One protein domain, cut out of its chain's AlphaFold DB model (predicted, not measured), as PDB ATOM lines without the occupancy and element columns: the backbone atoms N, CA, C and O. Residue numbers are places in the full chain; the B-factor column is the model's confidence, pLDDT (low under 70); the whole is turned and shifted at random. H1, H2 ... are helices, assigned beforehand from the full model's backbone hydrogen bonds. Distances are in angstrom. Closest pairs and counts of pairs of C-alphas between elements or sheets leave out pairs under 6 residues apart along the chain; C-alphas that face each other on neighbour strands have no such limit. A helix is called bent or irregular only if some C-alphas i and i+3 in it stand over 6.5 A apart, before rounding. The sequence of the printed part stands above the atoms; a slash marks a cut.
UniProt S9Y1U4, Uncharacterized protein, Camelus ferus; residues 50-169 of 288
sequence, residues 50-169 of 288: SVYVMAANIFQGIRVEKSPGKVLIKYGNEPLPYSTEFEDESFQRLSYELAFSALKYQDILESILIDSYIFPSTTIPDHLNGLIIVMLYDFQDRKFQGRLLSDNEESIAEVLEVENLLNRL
ATOM      1  N   SER A  50     112.692 138.631 173.437       91.56
ATOM      2  CA  SER A  50     113.950 138.147 172.871       91.56
ATOM      3  C   SER A  50     113.806 137.689 171.410       91.56
ATOM      4  O   SER A  50     114.687 137.984 170.596       91.56
ATOM      5  N   VAL A  51     112.683 137.057 171.036       93.50
ATOM      6  CA  VAL A  51     112.416 136.636 169.646       93.50
ATOM      7  C   VAL A  51     112.261 137.853 168.739       93.50
ATOM      8  O   VAL A  51     112.815 137.867 167.639       93.50
ATOM      9  N   TYR A  52     111.550 138.898 169.178       95.12
ATOM     10  CA  TYR A  52     111.429 140.125 168.385       95.12
ATOM     11  C   TYR A  52     112.776 140.813 168.190       95.12
ATOM     12  O   TYR A  52     113.075 141.249 167.079       95.12
ATOM     13  N   VAL A  53     113.601 140.876 169.238       94.81
ATOM     14  CA  VAL A  53     114.937 141.478 169.169       94.81
ATOM     15  C   VAL A  53     115.835 140.716 168.194       94.81
ATOM     16  O   VAL A  53     116.430 141.328 167.302       94.81
ATOM     17  N   MET A  54     115.906 139.384 168.298       94.88
ATOM     18  CA  MET A  54     116.704 138.591 167.359       94.88
ATOM     19  C   MET A  54     116.159 138.720 165.931       94.88
ATOM     20  O   MET A  54     116.931 138.953 164.998       94.88
ATOM     21  N   ALA A  55     114.842 138.618 165.743       96.94
ATOM     22  CA  ALA A  55     114.222 138.755 164.430       96.94
ATOM     23  C   ALA A  55     114.473 140.140 163.812       96.94
ATOM     24  O   ALA A  55     114.732 140.229 162.614       96.94
ATOM     25  N   ALA A  56     114.462 141.211 164.609       96.69
ATOM     26  CA  ALA A  56     114.794 142.560 164.163       96.69
ATOM     27  C   ALA A  56     116.252 142.660 163.694       96.69
ATOM     28  O   ALA A  56     116.510 143.201 162.618       96.69
ATOM     29  N   ASN A  57     117.193 142.082 164.444       95.12
ATOM     30  CA  ASN A  57     118.606 142.034 164.065       95.12
ATOM     31  C   ASN A  57     118.828 141.241 162.766       95.12
ATOM     32  O   ASN A  57     119.572 141.683 161.885       95.12
ATOM     33  N   ILE A  58     118.144 140.104 162.605       95.31
ATOM     34  CA  ILE A  58     118.180 139.308 161.371       95.31
ATOM     35  C   ILE A  58     117.587 140.108 160.209       95.31
ATOM     36  O   ILE A  58     118.241 140.251 159.178       95.31
ATOM     37  N   PHE A  59     116.376 140.654 160.379       95.88
ATOM     38  CA  PHE A  59     115.678 141.462 159.377       95.88
ATOM     39  C   PHE A  59     116.555 142.620 158.906       95.88
ATOM     40  O   PHE A  59     116.710 142.837 157.707       95.88
ATOM     41  N   GLN A  60     117.190 143.317 159.848       92.69
ATOM     42  CA  GLN A  60     118.119 144.397 159.565       92.69
ATOM     43  C   GLN A  60     119.246 143.924 158.639       92.69
ATOM     44  O   GLN A  60     119.532 144.591 157.649       92.69
ATOM     45  N   GLY A  61     119.842 142.759 158.889       92.06
ATOM     46  CA  GLY A  61     120.911 142.215 158.045       92.06
ATOM     47  C   GLY A  61     120.481 141.794 156.633       92.06
ATOM     48  O   GLY A  61     121.317 141.785 155.731       92.06
ATOM     49  N   ILE A  62     119.206 141.449 156.425       93.81
ATOM     50  CA  ILE A  62     118.710 140.860 155.163       93.81
ATOM     51  C   ILE A  62     117.756 141.760 154.369       93.81
ATOM     52  O   ILE A  62     117.341 141.383 153.271       93.81
ATOM     53  N   ARG A  63     117.371 142.920 154.915       91.88
ATOM     54  CA  ARG A  63     116.423 143.841 154.276       91.88
ATOM     55  C   ARG A  63     116.901 144.297 152.903       91.88
ATOM     56  O   ARG A  63     118.097 144.450 152.651       91.88
ATOM     57  N   VAL A  64     115.950 144.603 152.029       89.94
ATOM     58  CA  VAL A  64     116.271 145.177 150.723       89.94
ATOM     59  C   VAL A  64     116.571 146.660 150.902       89.94
ATOM     60  O   VAL A  64     115.679 147.459 151.204       89.94
ATOM     61  N   GLU A  65     117.834 147.039 150.714       86.56
ATOM     62  CA  GLU A  65     118.227 148.445 150.697       86.56
ATOM     63  C   GLU A  65     117.655 149.153 149.465       86.56
ATOM     64  O   GLU A  65     117.805 148.716 148.319       86.56
ATOM     65  N   LYS A  66     116.993 150.286 149.702       84.44
ATOM     66  CA  LYS A  66     116.419 151.112 148.641       84.44
ATOM     67  C   LYS A  66     117.434 152.152 148.180       84.44
ATOM     68  O   LYS A  66     118.204 152.696 148.966       84.44
ATOM     69  N   SER A  67     117.397 152.482 146.888       78.44
ATOM     70  CA  SER A  67     118.189 153.588 146.334       78.44
ATOM     71  C   SER A  67     117.864 154.895 147.071       78.44
ATOM     72  O   SER A  67     116.680 155.127 147.326       78.44
ATOM     73  N   PRO A  68     118.830 155.796 147.317       66.88
ATOM     74  CA  PRO A  68     118.661 156.964 148.193       66.88
ATOM     75  C   PRO A  68     117.500 157.902 147.815       66.88
ATOM     76  O   PRO A  68     116.949 158.563 148.684       66.88
ATOM     77  N   GLY A  69     117.064 157.929 146.550       69.38
ATOM     78  CA  GLY A  69     115.885 158.697 146.113       69.38
ATOM     79  C   GLY A  69     114.520 158.056 146.420       69.38
ATOM     80  O   GLY A  69     113.494 158.648 146.105       69.38
ATOM     81  N   LYS A  70     114.495 156.845 146.986       72.50
ATOM     82  CA  LYS A  70     113.288 156.067 147.330       72.50
ATOM     83  C   LYS A  70     113.250 155.636 148.802       72.50
ATOM     84  O   LYS A  70     112.305 154.966 149.208       72.50
ATOM     85  N   VAL A  71     114.281 155.965 149.584       75.19
ATOM     86  CA  VAL A  71     114.349 155.632 151.013       75.19
ATOM     87  C   VAL A  71     113.415 156.575 151.765       75.19
ATOM     88  O   VAL A  71     113.723 157.751 151.933       75.19
ATOM     89  N   LEU A  72     112.269 156.053 152.193       77.50
ATOM     90  CA  LEU A  72     111.312 156.784 153.029       77.50
ATOM     91  C   LEU A  72     111.514 156.489 154.519       77.50
ATOM     92  O   LEU A  72     111.285 157.362 155.349       77.50
ATOM     93  N   ILE A  73     111.995 155.287 154.846       85.31
ATOM     94  CA  ILE A  73     112.305 154.858 156.210       85.31
ATOM     95  C   ILE A  73     113.796 154.563 156.291       85.31
ATOM     96  O   ILE A  73     114.344 153.816 155.477       85.31
ATOM     97  N   LYS A  74     114.462 155.180 157.266       87.06
ATOM     98  CA  LYS A  74     115.880 154.958 157.539       87.06
ATOM     99  C   LYS A  74     116.012 153.870 158.577       87.06
ATOM    100  O   LYS A  74     115.407 153.964 159.629       87.06
ATOM    101  N   TYR A  75     116.821 152.867 158.307       87.62
ATOM    102  CA  TYR A  75     117.124 151.847 159.295       87.62
ATOM    103  C   TYR A  75     118.511 152.142 159.862       87.62
ATOM    104  O   TYR A  75     119.462 152.276 159.090       87.62
ATOM    105  N   GLY A  76     118.623 152.284 161.182       81.81
ATOM    106  CA  GLY A  76     119.902 152.516 161.854       81.81
ATOM    107  C   GLY A  76     120.855 151.332 161.678       81.81
ATOM    108  O   GLY A  76     120.421 150.204 161.501       81.81
ATOM    109  N   ASN A  77     122.165 151.560 161.718       80.69
ATOM    110  CA  ASN A  77     123.151 150.487 161.503       80.69
ATOM    111  C   ASN A  77     123.514 149.719 162.782       80.69
ATOM    112  O   ASN A  77     124.342 148.812 162.739       80.69
ATOM    113  N   GLU A  78     122.933 150.109 163.910       87.12
ATOM    114  CA  GLU A  78     123.221 149.540 165.218       87.12
ATOM    115  C   GLU A  78     122.263 148.372 165.497       87.12
ATOM    116  O   GLU A  78     121.047 148.569 165.426       87.12
ATOM    117  N   PRO A  79     122.776 147.156 165.754       87.12
ATOM    118  CA  PRO A  79     121.941 146.040 166.170       87.12
ATOM    119  C   PRO A  79     121.442 146.259 167.599       87.12
ATOM    120  O   PRO A  79     122.126 146.862 168.427       87.12
ATOM    121  N   LEU A  80     120.265 145.722 167.898       86.88
ATOM    122  CA  LEU A  80     119.697 145.759 169.237       86.88
ATOM    123  C   LEU A  80     120.490 144.873 170.203       86.88
ATOM    124  O   LEU A  80     120.940 143.793 169.792       86.88
ATOM    125  N   PRO A  81     120.638 145.301 171.472       83.50
ATOM    126  CA  PRO A  81     121.323 144.517 172.484       83.50
ATOM    127  C   PRO A  81     120.594 143.189 172.671       83.50
ATOM    128  O   PRO A  81     119.388 143.137 172.893       83.50
ATOM    129  N   TYR A  82     121.344 142.103 172.540       77.38
ATOM    130  CA  TYR A  82     120.815 140.751 172.539       77.38
ATOM    131  C   TYR A  82     121.792 139.831 173.288       77.38
ATOM    132  O   TYR A  82     123.002 139.902 173.063       77.38
ATOM    133  N   SER A  83     121.269 139.007 174.202       72.00
ATOM    134  CA  SER A  83     122.058 138.070 175.011       72.00
ATOM    135  C   SER A  83     121.948 136.656 174.448       72.00
ATOM    136  O   SER A  83     120.858 136.099 174.384       72.00
ATOM    137  N   THR A  84     123.082 136.066 174.068       63.28
ATOM    138  CA  THR A  84     123.167 134.739 173.423       63.28
ATOM    139  C   THR A  84     123.191 133.573 174.422       63.28
ATOM    140  O   THR A  84     123.455 132.435 174.040       63.28
ATOM    141  N   GLU A  85     123.009 133.818 175.720       59.12
ATOM    142  CA  GLU A  85     123.417 132.841 176.740       59.12
ATOM    143  C   GLU A  85     122.554 131.562 176.799       59.12
ATOM    144  O   GLU A  85     123.019 130.569 177.356       59.12
ATOM    145  N   PHE A  86     121.362 131.518 176.182       57.31
ATOM    146  CA  PHE A  86     120.438 130.373 176.291       57.31
ATOM    147  C   PHE A  86     119.594 130.105 175.029       57.31
ATOM    148  O   PHE A  86     118.391 129.864 175.111       57.31
ATOM    149  N   GLU A  87     120.216 130.138 173.853       68.19
ATOM    150  CA  GLU A  87     119.518 129.913 172.582       68.19
ATOM    151  C   GLU A  87     119.089 128.456 172.379       68.19
ATOM    152  O   GLU A  87     119.916 127.578 172.131       68.19
ATOM    153  N   ASP A  88     117.780 128.211 172.433       82.31
ATOM    154  CA  ASP A  88     117.182 126.961 171.970       82.31
ATOM    155  C   ASP A  88     117.003 126.976 170.439       82.31
ATOM    156  O   ASP A  88     116.738 128.013 169.824       82.31
ATOM    157  N   GLU A  89     117.092 125.809 169.798       88.12
ATOM    158  CA  GLU A  89     116.900 125.671 168.348       88.12
ATOM    159  C   GLU A  89     115.494 126.142 167.931       88.12
ATOM    160  O   GLU A  89     115.309 126.742 166.866       88.12
ATOM    161  N   SER A  90     114.500 125.925 168.801       87.88
ATOM    162  CA  SER A  90     113.132 126.400 168.592       87.88
ATOM    163  C   SER A  90     113.056 127.929 168.553       87.88
ATOM    164  O   SER A  90     112.459 128.492 167.632       87.88
ATOM    165  N   PHE A  91     113.722 128.606 169.490       89.00
ATOM    166  CA  PHE A  91     113.792 130.059 169.567       89.00
ATOM    167  C   PHE A  91     114.452 130.648 168.317       89.00
ATOM    168  O   PHE A  91     113.915 131.569 167.689       89.00
ATOM    169  N   GLN A  92     115.583 130.074 167.904       91.38
ATOM    170  CA  GLN A  92     116.304 130.533 166.726       91.38
ATOM    171  C   GLN A  92     115.438 130.379 165.470       91.38
ATOM    172  O   GLN A  92     115.339 131.294 164.646       91.38
ATOM    173  N   ARG A  93     114.751 129.239 165.338       94.38
ATOM    174  CA  ARG A  93     113.836 128.977 164.226       94.38
ATOM    175  C   ARG A  93     112.687 129.982 164.172       94.38
ATOM    176  O   ARG A  93     112.403 130.487 163.087       94.38
ATOM    177  N   LEU A  94     112.059 130.295 165.308       94.12
ATOM    178  CA  LEU A  94     110.982 131.290 165.378       94.12
ATOM    179  C   LEU A  94     111.478 132.684 164.981       94.12
ATOM    180  O   LEU A  94     110.807 133.372 164.213       94.12
ATOM    181  N   SER A  95     112.672 133.067 165.435       95.62
ATOM    182  CA  SER A  95     113.291 134.354 165.101       95.62
ATOM    183  C   SER A  95     113.560 134.491 163.600       95.62
ATOM    184  O   SER A  95     113.204 135.502 162.989       95.62
ATOM    185  N   TYR A  96     114.117 133.450 162.966       96.81
ATOM    186  CA  TYR A  96     114.292 133.421 161.513       96.81
ATOM    187  C   TYR A  96     112.957 133.450 160.771       96.81
ATOM    188  O   TYR A  96     112.794 134.232 159.834       96.81
ATOM    189  N   GLU A  97     111.999 132.613 161.168       96.62
ATOM    190  CA  GLU A  97     110.686 132.549 160.526       96.62
ATOM    191  C   GLU A  97     109.991 133.910 160.551       96.62
ATOM    192  O   GLU A  97     109.490 134.362 159.518       96.62
ATOM    193  N   LEU A  98     110.015 134.584 161.698       97.38
ATOM    194  CA  LEU A  98     109.424 135.899 161.878       97.38
ATOM    195  C   LEU A  98     110.125 136.955 161.005       97.38
ATOM    196  O   LEU A  98     109.455 137.670 160.256       97.38
ATOM    197  N   ALA A  99     111.462 137.001 161.013       97.94
ATOM    198  CA  ALA A  99     112.239 137.944 160.206       97.94
ATOM    199  C   ALA A  99     112.011 137.759 158.696       97.94
ATOM    200  O   ALA A  99     111.705 138.715 157.978       97.94
ATOM    201  N   PHE A 100     112.108 136.522 158.198       97.44
ATOM    202  CA  PHE A 100     111.899 136.218 156.780       97.44
ATOM    203  C   PHE A 100     110.445 136.412 156.349       97.44
ATOM    204  O   PHE A 100     110.185 136.772 155.199       97.44
ATOM    205  N   SER A 101     109.488 136.178 157.244       96.75
ATOM    206  CA  SER A 101     108.079 136.419 156.947       96.75
ATOM    207  C   SER A 101     107.785 137.911 156.847       96.75
ATOM    208  O   SER A 101     107.155 138.316 155.872       96.75
ATOM    209  N   ALA A 102     108.318 138.732 157.755       97.12
ATOM    210  CA  ALA A 102     108.218 140.188 157.670       97.12
ATOM    211  C   ALA A 102     108.898 140.741 156.402       97.12
ATOM    212  O   ALA A 102     108.330 141.600 155.726       97.12
ATOM    213  N   LEU A 103     110.062 140.198 156.016       96.06
ATOM    214  CA  LEU A 103     110.805 140.614 154.819       96.06
ATOM    215  C   LEU A 103     109.971 140.542 153.534       96.06
ATOM    216  O   LEU A 103     110.046 141.444 152.702       96.06
ATOM    217  N   LYS A 104     109.122 139.514 153.390       95.19
ATOM    218  CA  LYS A 104     108.222 139.358 152.227       95.19
ATOM    219  C   LYS A 104     107.278 140.547 152.039       95.19
ATOM    220  O   LYS A 104     106.814 140.785 150.927       95.19
ATOM    221  N   TYR A 105     106.993 141.269 153.117       93.69
ATOM    222  CA  TYR A 105     106.046 142.374 153.158       93.69
ATOM    223  C   TYR A 105     106.722 143.711 153.471       93.69
ATOM    224  O   TYR A 105     106.018 144.671 153.771       93.69
ATOM    225  N   GLN A 106     108.054 143.806 153.372       93.44
ATOM    226  CA  GLN A 106     108.803 145.021 153.706       93.44
ATOM    227  C   GLN A 106     108.178 146.273 153.067       93.44
ATOM    228  O   GLN A 106     107.858 147.220 153.775       93.44
ATOM    229  N   ASP A 107     107.926 146.267 151.754       90.25
ATOM    230  CA  ASP A 107     107.389 147.440 151.050       90.25
ATOM    231  C   ASP A 107     106.013 147.891 151.557       90.25
ATOM    232  O   ASP A 107     105.763 149.092 151.689       90.25
ATOM    233  N   ILE A 108     105.114 146.946 151.842       90.12
ATOM    234  CA  ILE A 108     103.765 147.280 152.301       90.12
ATOM    235  C   ILE A 108     103.755 147.682 153.777       90.12
ATOM    236  O   ILE A 108     103.065 148.632 154.129       90.12
ATOM    237  N   LEU A 109     104.567 147.036 154.618       91.19
ATOM    238  CA  LEU A 109     104.728 147.396 156.030       91.19
ATOM    239  C   LEU A 109     105.322 148.802 156.169       91.19
ATOM    240  O   LEU A 109     104.811 149.619 156.928       91.19
ATOM    241  N   GLU A 110     106.343 149.114 155.373       90.19
ATOM    242  CA  GLU A 110     106.910 150.459 155.285       90.19
ATOM    243  C   GLU A 110     105.858 151.492 154.857       90.19
ATOM    244  O   GLU A 110     105.744 152.550 155.475       90.19
ATOM    245  N   SER A 111     105.053 151.171 153.839       87.12
ATOM    246  CA  SER A 111     103.979 152.053 153.365       87.12
ATOM    247  C   SER A 111     102.940 152.318 154.456       87.12
ATOM    248  O   SER A 111     102.599 153.471 154.698       87.12
ATOM    249  N   ILE A 112     102.510 151.280 155.185       85.38
ATOM    250  CA  ILE A 112     101.573 151.410 156.313       85.38
ATOM    251  C   ILE A 112     102.121 152.373 157.369       85.38
ATOM    252  O   ILE A 112     101.389 153.236 157.852       85.38
ATOM    253  N   LEU A 113     103.401 152.255 157.732       84.81
ATOM    254  CA  LEU A 113     104.003 153.119 158.748       84.81
ATOM    255  C   LEU A 113     104.117 154.582 158.293       84.81
ATOM    256  O   LEU A 113     103.917 155.494 159.102       84.81
ATOM    257  N   ILE A 114     104.422 154.811 157.013       83.31
ATOM    258  CA  ILE A 114     104.466 156.153 156.413       83.31
ATOM    259  C   ILE A 114     103.066 156.769 156.397       83.31
ATOM    260  O   ILE A 114     102.890 157.889 156.877       83.31
ATOM    261  N   ASP A 115     102.070 156.024 155.916       82.38
ATOM    262  CA  ASP A 115     100.676 156.471 155.813       82.38
ATOM    263  C   ASP A 115     100.037 156.702 157.190       82.38
ATOM    264  O   ASP A 115      99.148 157.542 157.343       82.38
ATOM    265  N   SER A 116     100.526 156.001 158.215       77.81
ATOM    266  CA  SER A 116     100.117 156.188 159.611       77.81
ATOM    267  C   SER A 116     100.790 157.384 160.291       77.81
ATOM    268  O   SER A 116     100.543 157.634 161.470       77.81
ATOM    269  N   TYR A 117     101.654 158.123 159.584       73.69
ATOM    270  CA  TYR A 117     102.415 159.260 160.109       73.69
ATOM    271  C   TYR A 117     103.226 158.939 161.378       73.69
ATOM    272  O   TYR A 117     103.501 159.841 162.174       73.69
ATOM    273  N   ILE A 118     103.661 157.683 161.555       70.62
ATOM    274  CA  ILE A 118     104.517 157.285 162.683       70.62
ATOM    275  C   ILE A 118     105.854 158.026 162.599       70.62
ATOM    276  O   ILE A 118     106.184 158.789 163.497       70.62
ATOM    277  N   PHE A 119     106.589 157.901 161.495       64.69
ATOM    278  CA  PHE A 119     107.951 158.447 161.395       64.69
ATOM    279  C   PHE A 119     108.071 159.980 161.441       64.69
ATOM    280  O   PHE A 119     109.058 160.476 161.977       64.69
ATOM    281  N   PRO A 120     107.096 160.767 160.950       57.50
ATOM    282  CA  PRO A 120     107.081 162.210 161.191       57.50
ATOM    283  C   PRO A 120     106.762 162.612 162.641       57.50
ATOM    284  O   PRO A 120     107.033 163.750 163.018       57.50
ATOM    285  N   SER A 121     106.155 161.720 163.435       52.84
ATOM    286  CA  SER A 121     105.567 162.045 164.746       52.84
ATOM    287  C   SER A 121     106.282 161.393 165.931       52.84
ATOM    288  O   SER A 121     105.992 161.742 167.077       52.84
ATOM    289  N   THR A 122     107.177 160.432 165.690       61.69
ATOM    290  CA  THR A 122     107.853 159.675 166.746       61.69
ATOM    291  C   THR A 122     109.254 160.197 167.031       61.69
ATOM    292  O   THR A 122     110.002 160.582 166.140       61.69
ATOM    293  N   THR A 123     109.632 160.178 168.308       70.56
ATOM    294  CA  THR A 123     111.004 160.428 168.783       70.56
ATOM    295  C   THR A 123     111.869 159.166 168.757       70.56
ATOM    296  O   THR A 123     112.957 159.160 169.328       70.56
ATOM    297  N   ILE A 124     111.364 158.087 168.157       78.69
ATOM    298  CA  ILE A 124     111.970 156.762 168.229       78.69
ATOM    299  C   ILE A 124     113.227 156.724 167.342       78.69
ATOM    300  O   ILE A 124     113.158 157.153 166.188       78.69
ATOM    301  N   PRO A 125     114.365 156.221 167.852       87.06
ATOM    302  CA  PRO A 125     115.593 156.091 167.078       87.06
ATOM    303  C   PRO A 125     115.461 155.197 165.835       87.06
ATOM    304  O   PRO A 125     114.868 154.123 165.890       87.06
ATOM    305  N   ASP A 126     116.141 155.571 164.746       88.12
ATOM    306  CA  ASP A 126     116.116 154.838 163.467       88.12
ATOM    307  C   ASP A 126     116.553 153.359 163.578       88.12
ATOM    308  O   ASP A 126     116.193 152.540 162.729       88.12
ATOM    309  N   HIS A 127     117.346 152.984 164.590       88.00
ATOM    310  CA  HIS A 127     117.770 151.591 164.798       88.00
ATOM    311  C   HIS A 127     116.618 150.678 165.257       88.00
ATOM    312  O   HIS A 127     116.658 149.477 165.005       88.00
ATOM    313  N   LEU A 128     115.544 151.238 165.829       92.06
ATOM    314  CA  LEU A 128     114.335 150.490 166.185       92.06
ATOM    315  C   LEU A 128     113.419 150.220 164.991       92.06
ATOM    316  O   LEU A 128     112.475 149.446 165.108       92.06
ATOM    317  N   ASN A 129     113.701 150.772 163.813       91.75
ATOM    318  CA  ASN A 129     112.800 150.632 162.669       91.75
ATOM    319  C   ASN A 129     112.697 149.184 162.170       91.75
ATOM    320  O   ASN A 129     111.620 148.765 161.753       91.75
ATOM    321  N   GLY A 130     113.766 148.388 162.292       94.19
ATOM    322  CA  GLY A 130     113.702 146.943 162.038       94.19
ATOM    323  C   GLY A 130     112.752 146.231 163.006       94.19
ATOM    324  O   GLY A 130     111.934 145.414 162.586       94.19
ATOM    325  N   LEU A 131     112.793 146.609 164.287       95.81
ATOM    326  CA  LEU A 131     111.911 146.077 165.325       95.81
ATOM    327  C   LEU A 131     110.450 146.477 165.091       95.81
ATOM    328  O   LEU A 131     109.577 145.616 165.133       95.81
ATOM    329  N   ILE A 132     110.187 147.743 164.746       93.75
ATOM    330  CA  ILE A 132     108.841 148.230 164.400       93.75
ATOM    331  C   ILE A 132     108.243 147.410 163.253       93.75
ATOM    332  O   ILE A 132     107.084 147.014 163.335       93.75
ATOM    333  N   ILE A 133     109.010 147.132 162.195       94.44
ATOM    334  CA  ILE A 133     108.522 146.368 161.036       94.44
ATOM    335  C   ILE A 133     108.162 144.936 161.430       94.44
ATOM    336  O   ILE A 133     107.082 144.451 161.084       94.44
ATOM    337  N   VAL A 134     109.050 144.262 162.160       97.19
ATOM    338  CA  VAL A 134     108.838 142.876 162.582       97.19
ATOM    339  C   VAL A 134     107.658 142.768 163.554       97.19
ATOM    340  O   VAL A 134     106.807 141.892 163.398       97.19
ATOM    341  N   MET A 135     107.557 143.688 164.514       95.62
ATOM    342  CA  MET A 135     106.438 143.729 165.454       95.62
ATOM    343  C   MET A 135     105.126 144.117 164.772       95.62
ATOM    344  O   MET A 135     104.099 143.531 165.093       95.62
ATOM    345  N   LEU A 136     105.133 145.031 163.796       93.62
ATOM    346  CA  LEU A 136     103.942 145.360 163.009       93.62
ATOM    347  C   LEU A 136     103.454 144.146 162.213       93.62
ATOM    348  O   LEU A 136     102.248 143.910 162.150       93.62
ATOM    349  N   TYR A 137     104.376 143.375 161.626       95.50
ATOM    350  CA  TYR A 137     104.044 142.158 160.887       95.50
ATOM    351  C   TYR A 137     103.321 141.129 161.764       95.50
ATOM    352  O   TYR A 137     102.325 140.547 161.340       95.50
ATOM    353  N   ASP A 138     103.794 140.919 162.987       95.12
ATOM    354  CA  ASP A 138     103.116 140.039 163.932       95.12
ATOM    355  C   ASP A 138     101.813 140.663 164.468       95.12
ATOM    356  O   ASP A 138     100.786 139.994 164.550       95.12
ATOM    357  N   PHE A 139     101.805 141.965 164.755       90.69
ATOM    358  CA  PHE A 139     100.625 142.673 165.249       90.69
ATOM    359  C   PHE A 139      99.434 142.554 164.286       90.69
ATOM    360  O   PHE A 139      98.318 142.281 164.728       90.69
ATOM    361  N   GLN A 140      99.654 142.659 162.968       88.00
ATOM    362  CA  GLN A 140      98.594 142.414 161.975       88.00
ATOM    363  C   GLN A 140      98.151 140.939 161.915       88.00
ATOM    364  O   GLN A 140      96.969 140.662 161.693       88.00
ATOM    365  N   ASP A 141      99.070 139.988 162.115       88.19
ATOM    366  CA  ASP A 141      98.776 138.548 162.098       88.19
ATOM    367  C   ASP A 141      97.835 138.200 163.260       88.19
ATOM    368  O   ASP A 141      96.832 137.501 163.090       88.19
ATOM    369  N   ARG A 142      98.061 138.862 164.401       88.38
ATOM    370  CA  ARG A 142      97.231 138.836 165.614       88.38
ATOM    371  C   ARG A 142      96.020 139.770 165.565       88.38
ATOM    372  O   ARG A 142      95.451 140.113 166.598       88.38
ATOM    373  N   LYS A 143      95.612 140.201 164.367       82.25
ATOM    374  CA  LYS A 143      94.426 141.048 164.139       82.25
ATOM    375  C   LYS A 143      94.439 142.352 164.950       82.25
ATOM    376  O   LYS A 143      93.383 142.824 165.361       82.25
ATOM    377  N   PHE A 144      95.621 142.936 165.143       84.31
ATOM    378  CA  PHE A 144      95.843 144.178 165.891       84.31
ATOM    379  C   PHE A 144      95.444 144.100 167.373       84.31
ATOM    380  O   PHE A 144      95.083 145.105 167.984       84.31
ATOM    381  N   GLN A 145      95.490 142.907 167.967       81.75
ATOM    382  CA  GLN A 145      95.339 142.733 169.411       81.75
ATOM    383  C   GLN A 145      96.694 142.902 170.111       81.75
ATOM    384  O   GLN A 145      97.736 142.655 169.509       81.75
ATOM    385  N   GLY A 146      96.719 143.320 171.379       83.69
ATOM    386  CA  GLY A 146      97.956 143.354 172.179       83.69
ATOM    387  C   GLY A 146      98.505 141.946 172.440       83.69
ATOM    388  O   GLY A 146      97.764 140.969 172.312       83.69
ATOM    389  N   ARG A 147      99.802 141.813 172.750       88.19
ATOM    390  CA  ARG A 147     100.372 140.510 173.137       88.19
ATOM    391  C   ARG A 147      99.832 140.078 174.500       88.19
ATOM    392  O   ARG A 147      99.516 140.920 175.341       88.19
ATOM    393  N   LEU A 148      99.759 138.768 174.729       82.19
ATOM    394  CA  LEU A 148      99.516 138.212 176.060       82.19
ATOM    395  C   LEU A 148     100.853 137.755 176.642       82.19
ATOM    396  O   LEU A 148     101.359 136.695 176.277       82.19
ATOM    397  N   LEU A 149     101.429 138.578 177.517       74.19
ATOM    398  CA  LEU A 149     102.700 138.275 178.170       74.19
ATOM    399  C   LEU A 149     102.480 137.313 179.343       74.19
ATOM    400  O   LEU A 149     101.504 137.436 180.086       74.19
ATOM    401  N   SER A 150     103.393 136.360 179.520       67.44
ATOM    402  CA  SER A 150     103.477 135.588 180.760       67.44
ATOM    403  C   SER A 150     104.251 136.383 181.811       67.44
ATOM    404  O   SER A 150     105.315 136.903 181.494       67.44
ATOM    405  N   ASP A 151     103.782 136.400 183.062       61.22
ATOM    406  CA  ASP A 151     104.388 137.135 184.197       61.22
ATOM    407  C   ASP A 151     105.861 136.777 184.512       61.22
ATOM    408  O   ASP A 151     106.488 137.412 185.357       61.22
ATOM    409  N   ASN A 152     106.430 135.762 183.856       64.62
ATOM    410  CA  ASN A 152     107.761 135.229 184.150       64.62
ATOM    411  C   ASN A 152     108.878 135.752 183.223       64.62
ATOM    412  O   ASN A 152     110.019 135.317 183.383       64.62
ATOM    413  N   GLU A 153     108.586 136.623 182.251       67.88
ATOM    414  CA  GLU A 153     109.579 137.133 181.291       67.88
ATOM    415  C   GLU A 153     110.050 138.549 181.657       67.88
ATOM    416  O   GLU A 153     109.245 139.435 181.943       67.88
ATOM    417  N   GLU A 154     111.367 138.768 181.644       78.94
ATOM    418  CA  GLU A 154     111.947 140.105 181.793       78.94
ATOM    419  C   GLU A 154     111.650 140.933 180.537       78.94
ATOM    420  O   GLU A 154     112.033 140.558 179.430       78.94
ATOM    421  N   SER A 155     110.948 142.055 180.707       86.19
ATOM    422  CA  SER A 155     110.562 142.911 179.584       86.19
ATOM    423  C   SER A 155     111.743 143.728 179.067       86.19
ATOM    424  O   SER A 155     112.419 144.422 179.830       86.19
ATOM    425  N   ILE A 156     111.940 143.716 177.753       91.38
ATOM    426  CA  ILE A 156     112.957 144.515 177.070       91.38
ATOM    427  C   ILE A 156     112.370 145.900 176.768       91.38
ATOM    428  O   ILE A 156     111.304 146.027 176.160       91.38
ATOM    429  N   ALA A 157     113.070 146.957 177.188       91.31
ATOM    430  CA  ALA A 157     112.571 148.331 177.122       91.31
ATOM    431  C   ALA A 157     112.222 148.772 175.690       91.31
ATOM    432  O   ALA A 157     111.181 149.391 175.470       91.31
ATOM    433  N   GLU A 158     113.053 148.404 174.714       93.00
ATOM    434  CA  GLU A 158     112.873 148.712 173.296       93.00
ATOM    435  C   GLU A 158     111.620 148.043 172.718       93.00
ATOM    436  O   GLU A 158     110.875 148.658 171.953       93.00
ATOM    437  N   VAL A 159     111.351 146.793 173.113       93.38
ATOM    438  CA  VAL A 159     110.162 146.053 172.673       93.38
ATOM    439  C   VAL A 159     108.907 146.685 173.267       93.38
ATOM    440  O   VAL A 159     107.942 146.926 172.543       93.38
ATOM    441  N   LEU A 160     108.936 147.042 174.552       91.06
ATOM    442  CA  LEU A 160     107.822 147.720 175.216       91.06
ATOM    443  C   LEU A 160     107.543 149.110 174.618       91.06
ATOM    444  O   LEU A 160     106.383 149.507 174.469       91.06
ATOM    445  N   GLU A 161     108.585 149.868 174.270       90.44
ATOM    446  CA  GLU A 161     108.446 151.171 173.615       90.44
ATOM    447  C   GLU A 161     107.760 151.034 172.250       90.44
ATOM    448  O   GLU A 161     106.781 151.738 171.970       90.44
ATOM    449  N   VAL A 162     108.219 150.090 171.422       91.25
ATOM    450  CA  VAL A 162     107.623 149.816 170.108       91.25
ATOM    451  C   VAL A 162     106.205 149.263 170.237       91.25
ATOM    452  O   VAL A 162     105.321 149.668 169.483       91.25
ATOM    453  N   GLU A 163     105.935 148.391 171.205       89.69
ATOM    454  CA  GLU A 163     104.590 147.871 171.457       89.69
ATOM    455  C   GLU A 163     103.615 148.992 171.828       89.69
ATOM    456  O   GLU A 163     102.535 149.102 171.247       89.69
ATOM    457  N   ASN A 164     104.013 149.886 172.736       86.31
ATOM    458  CA  ASN A 164     103.207 151.051 173.096       86.31
ATOM    459  C   ASN A 164     102.980 151.989 171.908       86.31
ATOM    460  O   ASN A 164     101.899 152.568 171.781       86.31
ATOM    461  N   LEU A 165     103.967 152.137 171.021       85.44
ATOM    462  CA  LEU A 165     103.792 152.877 169.777       85.44
ATOM    463  C   LEU A 165     102.740 152.214 168.877       85.44
ATOM    464  O   LEU A 165     101.823 152.892 168.412       85.44
ATOM    465  N   LEU A 166     102.866 150.912 168.624       85.25
ATOM    466  CA  LEU A 166     101.972 150.178 167.727       85.25
ATOM    467  C   LEU A 166     100.548 150.100 168.279       85.25
ATOM    468  O   LEU A 166      99.599 150.266 167.525       85.25
ATOM    469  N   ASN A 167     100.372 149.979 169.593       81.75
ATOM    470  CA  ASN A 167      99.054 150.020 170.232       81.75
ATOM    471  C   ASN A 167      98.355 151.385 170.090       81.75
ATOM    472  O   ASN A 167      97.137 151.482 170.237       81.75
ATOM    473  N   ARG A 168      99.105 152.456 169.789       76.69
ATOM    474  CA  ARG A 168      98.543 153.776 169.465       76.69
ATOM    475  C   ARG A 168      98.152 153.918 167.999       76.69
ATOM    476  O   ARG A 168      97.474 154.897 167.675       76.69
ATOM    477  N   LEU A 169      98.532 152.976 167.129       69.12
ATOM    478  CA  LEU A 169      97.974 152.881 165.784       69.12
ATOM    479  C   LEU A 169      96.501 152.522 165.911       69.12
ATOM    480  O   LEU A 169      96.102 151.362 165.953       69.12
TER     481      LEU A 169
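What this domain is: This is residues 50 to 169 of the 288 residues of an uncharacterized protein of Camelus ferus (UniProt S9Y1U4). One long helix, H5, runs through the middle of a small crossed cluster of helices: H1 and H2 pack on it and on each other, while H3 and H6 pack on it from other sides. Two long loops, residues 63 to 88 and 142 to 156, run round the outside, and tiny H4 lies away from the core. The printed part has 120 residues with six named helices, H1 to H6 in chain order, and no named strand: all helix. It is compact, with a radius of gyration of the C-alphas of 13.9 A, and only just elongated, spanning 42 by 28 by 24 A.

Where its parts are: H1, residues 50 to 62, begins at C-alpha 50 (113.950, 138.147, 172.871) and is 18.5 A long. H2, residues 89 to 103, measures 21.1 A. H3 is residues 106 to 115, H4 residues 118 to 121. H5, residues 126 to 141, measures 23.8 A; it is only just irregular, with C-alphas 127 and 130 6.8 A apart. H6, residues 157 to 167, ends at C-alpha 167 (99.054, 150.020, 170.232).

How they stand to each other: H5 is the hub. It touches H1 at a steep tilt of 67 degrees, closest C-alphas Ala 56 and Leu 131, 4.7 A. H1 touches H2, closest C-alphas Ala 55 and Ser 95, 4.5 A. H5 touches H6, closest C-alphas Ile 132 and Val 162, 6.0 A. H2, with residues 98 to 102 alone, and H3 touch H5 about perpendicular, at 85 and 82 degrees. H4 and H5 are apart. Every O i to N i+4 pair is within hydrogen-bond range in H1, H2, H3 and H6, and 10 of 12 in H5; H4 is too short for one.

The domain as a whole: The C-alphas farthest apart, Gly 69 and Asn 152, are 45.4 A apart. The printed part has no cut. The links H1 to H2 and H5 to H6 are long. pLDDT is under 70 at residues 68 to 69, 84 to 87, 119 to 122, 150 to 153 and 169.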